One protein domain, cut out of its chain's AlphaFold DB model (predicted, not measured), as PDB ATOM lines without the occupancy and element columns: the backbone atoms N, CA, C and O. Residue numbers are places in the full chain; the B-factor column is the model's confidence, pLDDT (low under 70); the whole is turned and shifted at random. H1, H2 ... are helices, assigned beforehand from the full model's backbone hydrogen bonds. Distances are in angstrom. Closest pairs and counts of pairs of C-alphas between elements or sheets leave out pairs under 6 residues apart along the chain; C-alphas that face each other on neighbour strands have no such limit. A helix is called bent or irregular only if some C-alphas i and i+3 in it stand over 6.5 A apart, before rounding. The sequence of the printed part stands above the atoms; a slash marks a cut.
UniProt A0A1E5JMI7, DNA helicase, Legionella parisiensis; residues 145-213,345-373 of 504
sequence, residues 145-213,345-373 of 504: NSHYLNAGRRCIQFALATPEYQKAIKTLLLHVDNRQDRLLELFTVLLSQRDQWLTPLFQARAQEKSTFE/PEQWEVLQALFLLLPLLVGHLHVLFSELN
ATOM      1  N   ASN A 145       7.895 -26.091 -19.441       92.81
ATOM      2  CA  ASN A 145       9.038 -25.175 -19.312       92.81
ATOM      3  C   ASN A 145       8.748 -23.947 -18.432       92.81
ATOM      4  O   ASN A 145       9.633 -23.473 -17.723       92.81
ATOM      5  N   SER A 146       7.513 -23.433 -18.450       94.31
ATOM      6  CA  SER A 146       7.115 -22.321 -17.578       94.31
ATOM      7  C   SER A 146       7.125 -22.750 -16.110       94.31
ATOM      8  O   SER A 146       7.579 -22.001 -15.245       94.31
ATOM      9  N   HIS A 147       6.662 -23.969 -15.825       95.25
ATOM     10  CA  HIS A 147       6.673 -24.529 -14.472       95.25
ATOM     11  C   HIS A 147       8.093 -24.780 -13.982       95.25
ATOM     12  O   HIS A 147       8.411 -24.411 -12.855       95.25
ATOM     13  N   TYR A 148       8.977 -25.292 -14.842       96.94
ATOM     14  CA  TYR A 148      10.389 -25.488 -14.508       96.94
ATOM     15  C   TYR A 148      11.093 -24.171 -14.173       96.94
ATOM     16  O   TYR A 148      11.787 -24.079 -13.160       96.94
ATOM     17  N   LEU A 149      10.856 -23.123 -14.968       96.81
ATOM     18  CA  LEU A 149      11.425 -21.800 -14.720       96.81
ATOM     19  C   LEU A 149      10.940 -21.221 -13.382       96.81
ATOM     20  O   LEU A 149      11.730 -20.675 -12.609       96.81
ATOM     21  N   ASN A 150       9.644 -21.347 -13.089       96.25
ATOM     22  CA  ASN A 150       9.065 -20.872 -11.833       96.25
ATOM     23  C   ASN A 150       9.558 -21.681 -10.626       96.25
ATOM     24  O   ASN A 150       9.855 -21.088  -9.586       96.25
ATOM     25  N   ALA A 151       9.716 -23.000 -10.766       97.19
ATOM     26  CA  ALA A 151      10.307 -23.860  -9.743       97.19
ATOM     27  C   ALA A 151      11.755 -23.449  -9.457       97.19
ATOM     28  O   ALA A 151      12.127 -23.274  -8.297       97.19
ATOM     29  N   GLY A 152      12.536 -23.185 -10.510       97.06
ATOM     30  CA  GLY A 152      13.893 -22.657 -10.402       97.06
ATOM     31  C   GLY A 152      13.947 -21.331  -9.646       97.06
ATOM     32  O   GLY A 152      14.731 -21.187  -8.712       97.06
ATOM     33  N   ARG A 153      13.067 -20.377  -9.976       97.25
ATOM     34  CA  ARG A 153      12.994 -19.079  -9.278       97.25
ATOM     35  C   ARG A 153      12.665 -19.235  -7.793       97.25
ATOM     36  O   ARG A 153      13.349 -18.635  -6.966       97.25
ATOM     37  N   ARG A 154      11.657 -20.051  -7.457       97.25
ATOM     38  CA  ARG A 154      11.272 -20.326  -6.061       97.25
ATOM     39  C   ARG A 154      12.403 -21.006  -5.290       97.25
ATOM     40  O   ARG A 154      12.703 -20.581  -4.180       97.25
ATOM     41  N   CYS A 155      13.068 -21.985  -5.905       97.38
ATOM     42  CA  CYS A 155      14.209 -22.689  -5.319       97.38
ATOM     43  C   CYS A 155      15.371 -21.738  -5.009       97.38
ATOM     44  O   CYS A 155      15.862 -21.724  -3.884       97.38
ATOM     45  N   ILE A 156      15.762 -20.880  -5.959       96.31
ATOM     46  CA  ILE A 156      16.835 -19.896  -5.743       96.31
ATOM     47  C   ILE A 156      16.467 -18.938  -4.604       96.31
ATOM     48  O   ILE A 156      17.270 -18.723  -3.698       96.31
ATOM     49  N   GLN A 157      15.250 -18.387  -4.614       96.31
ATOM     50  CA  GLN A 157      14.799 -17.461  -3.574       96.31
ATOM     51  C   GLN A 157      14.803 -18.115  -2.186       96.31
ATOM     52  O   GLN A 157      15.290 -17.521  -1.224       96.31
ATOM     53  N   PHE A 158      14.293 -19.343  -2.084       97.06
ATOM     54  CA  PHE A 158      14.269 -20.096  -0.836       97.06
ATOM     55  C   PHE A 158      15.682 -20.445  -0.351       97.06
ATOM     56  O   PHE A 158      15.991 -20.265   0.829       97.06
ATOM     57  N   ALA A 159      16.563 -20.874  -1.257       96.25
ATOM     58  CA  ALA A 159      17.942 -21.226  -0.936       96.25
ATOM     59  C   ALA A 159      18.774 -20.018  -0.474       96.25
ATOM     60  O   ALA A 159      19.636 -20.160   0.389       96.25
ATOM     61  N   LEU A 160      18.499 -18.819  -1.000       94.88
ATOM     62  CA  LEU A 160      19.124 -17.575  -0.535       94.88
ATOM     63  C   LEU A 160      18.639 -17.167   0.865       94.88
ATOM     64  O   LEU A 160      19.421 -16.644   1.658       94.88
ATOM     65  N   ALA A 161      17.367 -17.408   1.185       95.88
ATOM     66  CA  ALA A 161      16.784 -17.058   2.481       95.88
ATOM     67  C   ALA A 161      17.125 -18.057   3.602       95.88
ATOM     68  O   ALA A 161      17.061 -17.700   4.777       95.88
ATOM     69  N   THR A 162      17.492 -19.293   3.256       95.81
ATOM     70  CA  THR A 162      17.636 -20.398   4.214       95.81
ATOM     71  C   THR A 162      19.112 -20.734   4.461       95.81
ATOM     72  O   THR A 162      19.781 -21.193   3.532       95.81
ATOM     73  N   PRO A 163      19.637 -20.579   5.696       94.31
ATOM     74  CA  PRO A 163      21.065 -20.750   5.998       94.31
ATOM     75  C   PRO A 163      21.671 -22.087   5.547       94.31
ATOM     76  O   PRO A 163      22.807 -22.121   5.083       94.31
ATOM     77  N   GLU A 164      20.903 -23.176   5.624       94.25
ATOM     78  CA  GLU A 164      21.341 -24.526   5.241       94.25
ATOM     79  C   GLU A 164      21.720 -24.642   3.755       94.25
ATOM     80  O   GLU A 164      22.635 -25.385   3.399       94.25
ATOM     81  N   TYR A 165      21.061 -23.876   2.882       95.31
ATOM     82  CA  TYR A 165      21.241 -23.939   1.428       95.31
ATOM     83  C   TYR A 165      22.099 -22.796   0.872       95.31
ATOM     84  O   TYR A 165      22.553 -22.876  -0.273       95.31
ATOM     85  N   GLN A 166      22.371 -21.758   1.671       94.62
ATOM     86  CA  GLN A 166      23.098 -20.556   1.246       94.62
ATOM     87  C   GLN A 166      24.488 -20.859   0.682       94.62
ATOM     88  O   GLN A 166      24.877 -20.286  -0.338       94.62
ATOM     89  N   LYS A 167      25.238 -21.776   1.313       95.50
ATOM     90  CA  LYS A 167      26.559 -22.178   0.807       95.50
ATOM     91  C   LYS A 167      26.433 -22.802  -0.585       95.50
ATOM     92  O   LYS A 167      27.123 -22.371  -1.502       95.50
ATOM     93  N   ALA A 168      25.513 -23.752  -0.749       95.50
ATOM     94  CA  ALA A 168      25.316 -24.466  -2.006       95.50
ATOM     95  C   ALA A 168      24.882 -23.530  -3.145       95.50
ATOM     96  O   ALA A 168      25.463 -23.571  -4.227       95.50
ATOM     97  N   ILE A 169      23.910 -22.642  -2.905       96.12
ATOM     98  CA  ILE A 169      23.441 -21.729  -3.959       96.12
ATOM     99  C   ILE A 169      24.519 -20.719  -4.351       96.12
ATOM    100  O   ILE A 169      24.649 -20.394  -5.528       96.12
ATOM    101  N   LYS A 170      25.341 -20.269  -3.394       95.25
ATOM    102  CA  LYS A 170      26.486 -19.400  -3.675       95.25
ATOM    103  C   LYS A 170      27.518 -20.108  -4.554       95.25
ATOM    104  O   LYS A 170      27.972 -19.506  -5.522       95.25
ATOM    105  N   THR A 171      27.851 -21.365  -4.256       95.94
ATOM    106  CA  THR A 171      28.760 -22.174  -5.083       95.94
ATOM    107  C   THR A 171      28.235 -22.312  -6.514       95.94
ATOM    108  O   THR A 171      28.977 -22.055  -7.457       95.94
ATOM    109  N   LEU A 172      26.944 -22.625  -6.701       95.19
ATOM    110  CA  LEU A 172      26.366 -22.733  -8.048       95.19
ATOM    111  C   LEU A 172      26.324 -21.397  -8.791       95.19
ATOM    112  O   LEU A 172      26.612 -21.364  -9.982       95.19
ATOM    113  N   LEU A 173      25.978 -20.300  -8.110       94.44
ATOM    114  CA  LEU A 173      25.986 -18.971  -8.720       94.44
ATOM    115  C   LEU A 173      27.394 -18.584  -9.168       94.44
ATOM    116  O   LEU A 173      27.543 -18.106 -10.284       94.44
ATOM    117  N   LEU A 174      28.421 -18.830  -8.350       94.56
ATOM    118  CA  LEU A 174      29.813 -18.589  -8.736       94.56
ATOM    119  C   LEU A 174      30.225 -19.433  -9.950       94.56
ATOM    120  O   LEU A 174      30.841 -18.895 -10.862       94.56
ATOM    121  N   HIS A 175      29.817 -20.705 -10.005       93.50
ATOM    122  CA  HIS A 175      30.100 -21.595 -11.135       93.50
ATOM    123  C   HIS A 175      29.513 -21.101 -12.469       93.50
ATOM    124  O   HIS A 175      30.080 -21.366 -13.525       93.50
ATOM    125  N   VAL A 176      28.394 -20.369 -12.439       93.81
ATOM    126  CA  VAL A 176      27.773 -19.779 -13.640       93.81
ATOM    127  C   VAL A 176      28.086 -18.286 -13.816       93.81
ATOM    128  O   VAL A 176      27.286 -17.553 -14.404       93.81
ATOM    129  N   ASP A 177      29.218 -17.810 -13.291       93.00
ATOM    130  CA  ASP A 177      29.660 -16.406 -13.357       93.00
ATOM    131  C   ASP A 177      28.642 -15.409 -12.772       93.00
ATOM    132  O   ASP A 177      28.432 -14.305 -13.279       93.00
ATOM    133  N   ASN A 178      27.952 -15.820 -11.707       92.25
ATOM    134  CA  ASN A 178      26.876 -15.088 -11.036       92.25
ATOM    135  C   ASN A 178      25.703 -14.706 -11.965       92.25
ATOM    136  O   ASN A 178      24.945 -13.776 -11.685       92.25
ATOM    137  N   ARG A 179      25.531 -15.434 -13.078       94.62
ATOM    138  CA  ARG A 179      24.418 -15.254 -14.018       94.62
ATOM    139  C   ARG A 179      23.225 -16.116 -13.636       94.62
ATOM    140  O   ARG A 179      23.145 -17.302 -13.960       94.62
ATOM    141  N   GLN A 180      22.260 -15.501 -12.957       93.75
ATOM    142  CA  GLN A 180      21.045 -16.186 -12.511       93.75
ATOM    143  C   GLN A 180      20.219 -16.759 -13.678       93.75
ATOM    144  O   GLN A 180      19.615 -17.818 -13.533       93.75
ATOM    145  N   ASP A 181      20.204 -16.095 -14.834       95.31
ATOM    146  CA  ASP A 181      19.581 -16.584 -16.068       95.31
ATOM    147  C   ASP A 181      20.162 -17.936 -16.504       95.31
ATOM    148  O   ASP A 181      19.402 -18.861 -16.785       95.31
ATOM    149  N   ARG A 182      21.489 -18.105 -16.442       95.81
ATOM    150  CA  ARG A 182      22.156 -19.378 -16.760       95.81
ATOM    151  C   ARG A 182      21.867 -20.475 -15.752       95.81
ATOM    152  O   ARG A 182      21.671 -21.622 -16.145       95.81
ATOM    153  N   LEU A 183      21.789 -20.134 -14.466       95.38
ATOM    154  CA  LEU A 183      21.388 -21.103 -13.447       95.38
ATOM    155  C   LEU A 183      19.944 -21.578 -13.665       95.38
ATOM    156  O   LEU A 183      19.652 -22.763 -13.520       95.38
ATOM    157  N   LEU A 184      19.042 -20.672 -14.048       96.69
ATOM    158  CA  LEU A 184      17.658 -21.012 -14.377       96.69
ATOM    159  C   LEU A 184      17.553 -21.874 -15.643       96.69
ATOM    160  O   LEU A 184      16.753 -22.811 -15.660       96.69
ATOM    161  N   GLU A 185      18.351 -21.594 -16.676       95.81
ATOM    162  CA  GLU A 185      18.471 -22.451 -17.865       95.81
ATOM    163  C   GLU A 185      18.929 -23.862 -17.472       95.81
ATOM    164  O   GLU A 185      18.273 -24.841 -17.830       95.81
ATOM    165  N   LEU A 186      19.988 -23.967 -16.660       94.75
ATOM    166  CA  LEU A 186      20.497 -25.239 -16.148       94.75
ATOM    167  C   LEU A 186      19.423 -26.004 -15.363       94.75
ATOM    168  O   LEU A 186      19.162 -27.169 -15.649       94.75
ATOM    169  N   PHE A 187      18.756 -25.351 -14.409       96.88
ATOM    170  CA  PHE A 187      17.676 -25.955 -13.624       96.88
ATOM    171  C   PHE A 187      16.503 -26.407 -14.492       96.88
ATOM    172  O   PHE A 187      15.934 -27.466 -14.240       96.88
ATOM    173  N   THR A 188      16.165 -25.649 -15.535       96.00
ATOM    174  CA  THR A 188      15.099 -26.011 -16.476       96.00
ATOM    175  C   THR A 188      15.449 -27.287 -17.239       96.00
ATOM    176  O   THR A 188      14.623 -28.198 -17.325       96.00
ATOM    177  N   VAL A 189      16.682 -27.386 -17.745       94.00
ATOM    178  CA  VAL A 189      17.168 -28.589 -18.435       94.00
ATOM    179  C   VAL A 189      17.193 -29.781 -17.478       94.00
ATOM    180  O   VAL A 189      16.631 -30.826 -17.803       94.00
ATOM    181  N   LEU A 190      17.743 -29.618 -16.271       93.56
ATOM    182  CA  LEU A 190      17.802 -30.692 -15.276       93.56
ATOM    183  C   LEU A 190      16.404 -31.178 -14.870       93.56
ATOM    184  O   LEU A 190      16.170 -32.384 -14.846       93.56
ATOM    185  N   LEU A 191      15.444 -30.276 -14.633       95.12
ATOM    186  CA  LEU A 191      14.058 -30.647 -14.312       95.12
ATOM    187  C   LEU A 191      13.367 -31.422 -15.440       95.12
ATOM    188  O   LEU A 191      12.560 -32.312 -15.159       95.12
ATOM    189  N   SER A 192      13.693 -31.120 -16.700       91.06
ATOM    190  CA  SER A 192      13.147 -31.833 -17.863       91.06
ATOM    191  C   SER A 192      13.660 -33.275 -18.007       91.06
ATOM    192  O   SER A 192      13.030 -34.076 -18.691       91.06
ATOM    193  N   GLN A 193      14.776 -33.608 -17.350       89.12
ATOM    194  CA  GLN A 193      15.443 -34.920 -17.389       89.12
ATOM    195  C   GLN A 193      15.490 -35.586 -16.007       89.12
ATOM    196  O   GLN A 193      16.327 -36.447 -15.741       89.12
ATOM    197  N   ARG A 194      14.635 -35.141 -15.079       91.56
ATOM    198  CA  ARG A 194      14.703 -35.541 -13.668       91.56
ATOM    199  C   ARG A 194      14.465 -37.019 -13.415       91.56
ATOM    200  O   ARG A 194      14.921 -37.531 -12.405       91.56
ATOM    201  N   ASP A 195      13.786 -37.714 -14.307       84.69
ATOM    202  CA  ASP A 195      13.614 -39.157 -14.220       84.69
ATOM    203  C   ASP A 195      14.932 -39.933 -14.356       84.69
ATOM    204  O   ASP A 195      15.060 -40.995 -13.760       84.69
ATOM    205  N   GLN A 196      15.945 -39.369 -15.021       83.06
ATOM    206  CA  GLN A 196      17.251 -40.017 -15.189       83.06
ATOM    207  C   GLN A 196      18.147 -39.916 -13.957       83.06
ATOM    208  O   GLN A 196      18.942 -40.812 -13.687       83.06
ATOM    209  N   TRP A 197      18.065 -38.805 -13.225       87.69
ATOM    210  CA  TRP A 197      19.013 -38.516 -12.151       87.69
ATOM    211  C   TRP A 197      18.380 -38.494 -10.765       87.69
ATOM    212  O   TRP A 197      19.114 -38.659  -9.800       87.69
ATOM    213  N   LEU A 198      17.060 -38.336 -10.615       88.31
ATOM    214  CA  LEU A 198      16.448 -38.191  -9.289       88.31
ATOM    215  C   LEU A 198      16.655 -39.437  -8.420       88.31
ATOM    216  O   LEU A 198      17.094 -39.309  -7.279       88.31
ATOM    217  N   THR A 199      16.403 -40.632  -8.960       83.56
ATOM    218  CA  THR A 199      16.592 -41.891  -8.222       83.56
ATOM    219  C   THR A 199      18.073 -42.165  -7.925       83.56
ATOM    220  O   THR A 199      18.405 -42.335  -6.747       83.56
ATOM    221  N   PRO A 200      18.998 -42.129  -8.914       84.75
ATOM    222  CA  PRO A 200      20.426 -42.298  -8.636       84.75
ATOM    223  C   PRO A 200      20.992 -41.248  -7.673       84.75
ATOM    224  O   PRO A 200      21.880 -41.556  -6.880       84.75
ATOM    225  N   LEU A 201      20.466 -40.019  -7.687       88.62
ATOM    226  CA  LEU A 201      20.942 -38.932  -6.831       88.62
ATOM    227  C   LEU A 201      20.756 -39.239  -5.342       88.62
ATOM    228  O   LEU A 201      21.621 -38.888  -4.539       88.62
ATOM    229  N   PHE A 202      19.678 -39.919  -4.944       84.75
ATOM    230  CA  PHE A 202      19.499 -40.305  -3.540       84.75
ATOM    231  C   PHE A 202      20.561 -41.304  -3.070       84.75
ATOM    232  O   PHE A 202      21.034 -41.193  -1.941       84.75
ATOM    233  N   GLN A 203      20.984 -42.224  -3.940       82.69
ATOM    234  CA  GLN A 203      22.081 -43.152  -3.652       82.69
ATOM    235  C   GLN A 203      23.430 -42.419  -3.639       82.69
ATOM    236  O   GLN A 203      24.225 -42.597  -2.718       82.69
ATOM    237  N   ALA A 204      23.653 -41.537  -4.616       83.12
ATOM    238  CA  ALA A 204      24.857 -40.719  -4.756       83.12
ATOM    239  C   ALA A 204      25.129 -39.836  -3.525       83.12
ATOM    240  O   ALA A 204      26.276 -39.689  -3.111       83.12
ATOM    241  N   ARG A 205      24.082 -39.292  -2.891       81.94
ATOM    242  CA  ARG A 205      24.192 -38.465  -1.674       81.94
ATOM    243  C   ARG A 205      24.804 -39.186  -0.475       81.94
ATOM    244  O   ARG A 205      25.332 -38.517   0.409       81.94
ATOM    245  N   ALA A 206      24.699 -40.511  -0.424       81.75
ATOM    246  CA  ALA A 206      25.277 -41.326   0.640       81.75
ATOM    247  C   ALA A 206      26.719 -41.769   0.334       81.75
ATOM    248  O   ALA A 206      27.356 -42.392   1.181       81.75
ATOM    249  N   GLN A 207      27.228 -41.482  -0.868       84.44
ATOM    250  CA  GLN A 207      28.545 -41.918  -1.316       84.44
ATOM    251  C   GLN A 207      29.610 -40.842  -1.109       84.44
ATOM    252  O   GLN A 207      29.358 -39.638  -1.170       84.44
ATOM    253  N   GLU A 208      30.840 -41.296  -0.893       85.56
ATOM    254  CA  GLU A 208      32.011 -40.430  -0.786       85.56
ATOM    255  C   GLU A 208      32.625 -40.129  -2.158       85.56
ATOM    256  O   GLU A 208      32.492 -40.917  -3.097       85.56
ATOM    257  N   LYS A 209      33.404 -39.040  -2.240       87.69
ATOM    258  CA  LYS A 209      34.205 -38.659  -3.420       87.69
ATOM    259  C   LYS A 209      34.986 -39.840  -4.010       87.69
ATOM    260  O   LYS A 209      34.913 -40.094  -5.209       87.69
ATOM    261  N   SER A 210      35.626 -40.622  -3.141       87.50
ATOM    262  CA  SER A 210      36.422 -41.803  -3.500       87.50
ATOM    263  C   SER A 210      35.639 -42.865  -4.287       87.50
ATOM    264  O   SER A 210      36.228 -43.637  -5.043       87.50
ATOM    265  N   THR A 211      34.313 -42.923  -4.124       87.12
ATOM    266  CA  THR A 211      33.448 -43.874  -4.835       87.12
ATOM    267  C   THR A 211      33.237 -43.444  -6.283       87.12
ATOM    268  O   THR A 211      33.352 -44.277  -7.180       87.12
ATOM    269  N   PHE A 212      33.009 -42.150  -6.525       86.19
ATOM    270  CA  PHE A 212      32.898 -41.607  -7.880       86.19
ATOM    271  C   PHE A 212      34.228 -41.702  -8.626       86.19
ATOM    272  O   PHE A 212      34.260 -42.157  -9.763       86.19
ATOM    273  N   GLU A 213      35.338 -41.375  -7.964       90.38
ATOM    274  CA  GLU A 213      36.680 -41.511  -8.545       90.38
ATOM    275  C   GLU A 213      37.011 -42.972  -8.859       90.38
ATOM    276  O   GLU A 213      37.580 -43.281  -9.901       90.38
ATOM    277  N   PRO A 345      38.807 -29.943  -6.600       86.81
ATOM    278  CA  PRO A 345      38.049 -29.530  -5.424       86.81
ATOM    279  C   PRO A 345      36.858 -28.621  -5.744       86.81
ATOM    280  O   PRO A 345      35.795 -28.811  -5.154       86.81
ATOM    281  N   GLU A 346      36.987 -27.694  -6.699       88.06
ATOM    282  CA  GLU A 346      35.895 -26.786  -7.068       88.06
ATOM    283  C   GLU A 346      34.754 -27.542  -7.761       88.06
ATOM    284  O   GLU A 346      33.578 -27.347  -7.441       88.06
ATOM    285  N   GLN A 347      35.086 -28.468  -8.668       87.88
ATOM    286  CA  GLN A 347      34.097 -29.313  -9.347       87.88
ATOM    287  C   GLN A 347      33.332 -30.198  -8.361       87.88
ATOM    288  O   GLN A 347      32.113 -30.363  -8.474       87.88
ATOM    289  N   TRP A 348      34.035 -30.743  -7.368       90.81
ATOM    290  CA  TRP A 348      33.417 -31.541  -6.317       90.81
ATOM    291  C   TRP A 348      32.468 -30.705  -5.447       90.81
ATOM    292  O   TRP A 348      31.360 -31.156  -5.149       90.81
ATOM    293  N   GLU A 349      32.840 -29.471  -5.092       91.88
ATOM    294  CA  GLU A 349      31.948 -28.563  -4.357       91.88
ATOM    295  C   GLU A 349      30.672 -28.233  -5.146       91.88
ATOM    296  O   GLU A 349      29.578 -28.210  -4.570       91.88
ATOM    297  N   VAL A 350      30.780 -28.022  -6.461       93.38
ATOM    298  CA  VAL A 350      29.621 -27.808  -7.345       93.38
ATOM    299  C   VAL A 350      28.707 -29.033  -7.350       93.38
ATOM    300  O   VAL A 350      27.491 -28.897  -7.199       93.38
ATOM    301  N   LEU A 351      29.272 -30.237  -7.465       91.50
ATOM    302  CA  LEU A 351      28.499 -31.476  -7.452       91.50
ATOM    303  C   LEU A 351      27.770 -31.679  -6.114       91.50
ATOM    304  O   LEU A 351      26.577 -31.988  -6.096       91.50
ATOM    305  N   GLN A 352      28.443 -31.423  -4.990       91.50
ATOM    306  CA  GLN A 352      27.825 -31.462  -3.662       91.50
ATOM    307  C   GLN A 352      26.699 -30.429  -3.515       91.50
ATOM    308  O   GLN A 352      25.653 -30.726  -2.930       91.50
ATOM    309  N   ALA A 353      26.876 -29.228  -4.072       94.06
ATOM    310  CA  ALA A 353      25.834 -28.211  -4.089       94.06
ATOM    311  C   ALA A 353      24.603 -28.667  -4.896       94.06
ATOM    312  O   ALA A 353      23.473 -28.482  -4.438       94.06
ATOM    313  N   LEU A 354      24.802 -29.324  -6.047       93.94
ATOM    314  CA  LEU A 354      23.716 -29.922  -6.835       93.94
ATOM    315  C   LEU A 354      23.007 -31.050  -6.075       93.94
ATOM    316  O   LEU A 354      21.779 -31.073  -6.033       93.94
ATOM    317  N   PHE A 355      23.743 -31.946  -5.416       92.00
ATOM    318  CA  PHE A 355      23.159 -33.024  -4.607       92.00
ATOM    319  C   PHE A 355      22.219 -32.517  -3.509       92.00
ATOM    320  O   PHE A 355      21.239 -33.187  -3.173       92.00
ATOM    321  N   LEU A 356      22.496 -31.332  -2.965       92.88
ATOM    322  CA  LEU A 356      21.644 -30.697  -1.970       92.88
ATOM    323  C   LEU A 356      20.454 -29.955  -2.601       92.88
ATOM    324  O   LEU A 356      19.332 -30.063  -2.104       92.88
ATOM    325  N   LEU A 357      20.685 -29.203  -3.681       95.31
ATOM    326  CA  LEU A 357      19.688 -28.297  -4.262       95.31
ATOM    327  C   LEU A 357      18.722 -28.968  -5.243       95.31
ATOM    328  O   LEU A 357      17.592 -28.505  -5.375       95.31
ATOM    329  N   LEU A 358      19.110 -30.046  -5.923       95.75
ATOM    330  CA  LEU A 358      18.241 -30.703  -6.906       95.75
ATOM    331  C   LEU A 358      16.997 -31.370  -6.288       95.75
ATOM    332  O   LEU A 358      15.909 -31.174  -6.835       95.75
ATOM    333  N   PRO A 359      17.072 -32.073  -5.139       94.50
ATOM    334  CA  PRO A 359      15.870 -32.544  -4.447       94.50
ATOM    335  C   PRO A 359      14.941 -31.397  -4.036       94.50
ATOM    336  O   PRO A 359      13.726 -31.492  -4.200       94.50
ATOM    337  N   LEU A 360      15.514 -30.291  -3.548       95.50
ATOM    338  CA  LEU A 360      14.767 -29.085  -3.185       95.50
ATOM    339  C   LEU A 360      14.071 -28.472  -4.412       95.50
ATOM    340  O   LEU A 360      12.899 -28.105  -4.348       95.50
ATOM    341  N   LEU A 361      14.771 -28.411  -5.547       97.25
ATOM    342  CA  LEU A 361      14.246 -27.927  -6.822       97.25
ATOM    343  C   LEU A 361      13.044 -28.760  -7.297       97.25
ATOM    344  O   LEU A 361      12.023 -28.190  -7.687       97.25
ATOM    345  N   VAL A 362      13.135 -30.092  -7.220       96.25
ATOM    346  CA  VAL A 362      12.020 -31.002  -7.538       96.25
ATOM    347  C   VAL A 362      10.865 -30.819  -6.552       96.25
ATOM    348  O   VAL A 362       9.713 -30.759  -6.973       96.25
ATOM    349  N   GLY A 363      11.154 -30.634  -5.261       94.75
ATOM    350  CA  GLY A 363      10.142 -30.317  -4.251       94.75
ATOM    351  C   GLY A 363       9.349 -29.051  -4.590       94.75
ATOM    352  O   GLY A 363       8.120 -29.066  -4.578       94.75
ATOM    353  N   HIS A 364      10.029 -27.970  -4.989       96.56
ATOM    354  CA  HIS A 364       9.356 -26.749  -5.446       96.56
ATOM    355  C   HIS A 364       8.515 -26.960  -6.709       96.56
ATOM    356  O   HIS A 364       7.452 -26.348  -6.832       96.56
ATOM    357  N   LEU A 365       8.960 -27.820  -7.630       96.31
ATOM    358  CA  LEU A 365       8.174 -28.185  -8.805       96.31
ATOM    359  C   LEU A 365       6.900 -28.950  -8.414       96.31
ATOM    360  O   LEU A 365       5.827 -28.630  -8.916       96.31
ATOM    361  N   HIS A 366       6.984 -29.904  -7.484       94.44
ATOM    362  CA  HIS A 366       5.818 -30.656  -7.001       94.44
ATOM    363  C   HIS A 366       4.797 -29.762  -6.289       94.44
ATOM    364  O   HIS A 366       3.590 -29.913  -6.492       94.44
ATOM    365  N   VAL A 367       5.269 -28.799  -5.491       93.56
ATOM    366  CA  VAL A 367       4.403 -27.793  -4.859       93.56
ATOM    367  C   VAL A 367       3.697 -26.953  -5.924       93.56
ATOM    368  O   VAL A 367       2.484 -26.788  -5.856       93.56
ATOM    369  N   LEU A 368       4.422 -26.486  -6.945       94.31
ATOM    370  CA  LEU A 368       3.834 -25.740  -8.064       94.31
ATOM    371  C   LEU A 368       2.787 -26.550  -8.833       94.31
ATOM    372  O   LEU A 368       1.718 -26.026  -9.139       94.31
ATOM    373  N   PHE A 369       3.068 -27.820  -9.119       94.19
ATOM    374  CA  PHE A 369       2.107 -28.721  -9.752       94.19
ATOM    375  C   PHE A 369       0.838 -28.885  -8.915       94.19
ATOM    376  O   PHE A 369      -0.268 -28.799  -9.446       94.19
ATOM    377  N   SER A 370       0.991 -29.031  -7.599       90.06
ATOM    378  CA  SER A 370      -0.139 -29.150  -6.674       90.06
ATOM    379  C   SER A 370      -0.960 -27.856  -6.588       90.06
ATOM    380  O   SER A 370      -2.185 -27.907  -6.612       90.06
ATOM    381  N   GLU A 371      -0.305 -26.690  -6.534       92.00
ATOM    382  CA  GLU A 371      -0.966 -25.374  -6.509       92.00
ATOM    383  C   GLU A 371      -1.773 -25.096  -7.781       92.00
ATOM    384  O   GLU A 371      -2.861 -24.523  -7.716       92.00
ATOM    385  N   LEU A 372      -1.237 -25.485  -8.939       91.94
ATOM    386  CA  LEU A 372      -1.856 -25.245 -10.244       91.94
ATOM    387  C   LEU A 372      -2.772 -26.390 -10.691       91.94
ATOM    388  O   LEU A 372      -3.485 -26.242 -11.680       91.94
ATOM    389  N   ASN A 373      -2.785 -27.508  -9.957       90.56
ATOM    390  CA  ASN A 373      -3.535 -28.724 -10.276       90.56
ATOM    391  C   ASN A 373      -3.197 -29.299 -11.674       90.56
ATOM    392  O   ASN A 373      -4.047 -29.896 -12.355       90.56
TER     393      ASN A 373
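What this domain is: This is residues 145 to 213 and 345 to 373 of the 504 residues of the protein "DNA helicase" of Legionella parisiensis (UniProt A0A1E5JMI7). A long bent helix, H6, makes the longest axis, crossed on one side by H1 and H2. H3 packs on H1; H4 and H5 lie loosely along the other side of H6. The printed part, 98 residues with six named helices, H1 to H6, is all helix and compact: radius of gyration of the C-alphas 13.3 A, spans 42, 28 and 23 A.

Where its parts are: H1, residues 145 to 161, begins at C-alpha (9.038, -25.175, -19.312). H2 is 163 to 175, H3 180 to 192, H4 194 to 204, H5 209 to 213. H6, assigned as one helix by its hydrogen bonds, is bent: C-alphas 356 and 359 are 6.5 A apart. Its arms are H6a, 345 to 356, and H6b, 359 to 372.

How they stand to each other: H1 touches H6b at a steep tilt of 57 degrees; the closest C-alphas, of Ala 151 and Leu 365, are 4.9 A apart. Every O i to N i+4 pair is within hydrogen-bond range in H1, H3, H5, H6a and H6b; in H2 it is 7 of 9, and in H4 3 of 7, beside 5 of 8 O i to N i+3 pairs.

The domain as a whole: Residues 214 to 344 are cut out; C-alphas 213 and 345 are 12.5 A apart. No printed residue is under 70 in pLDDT.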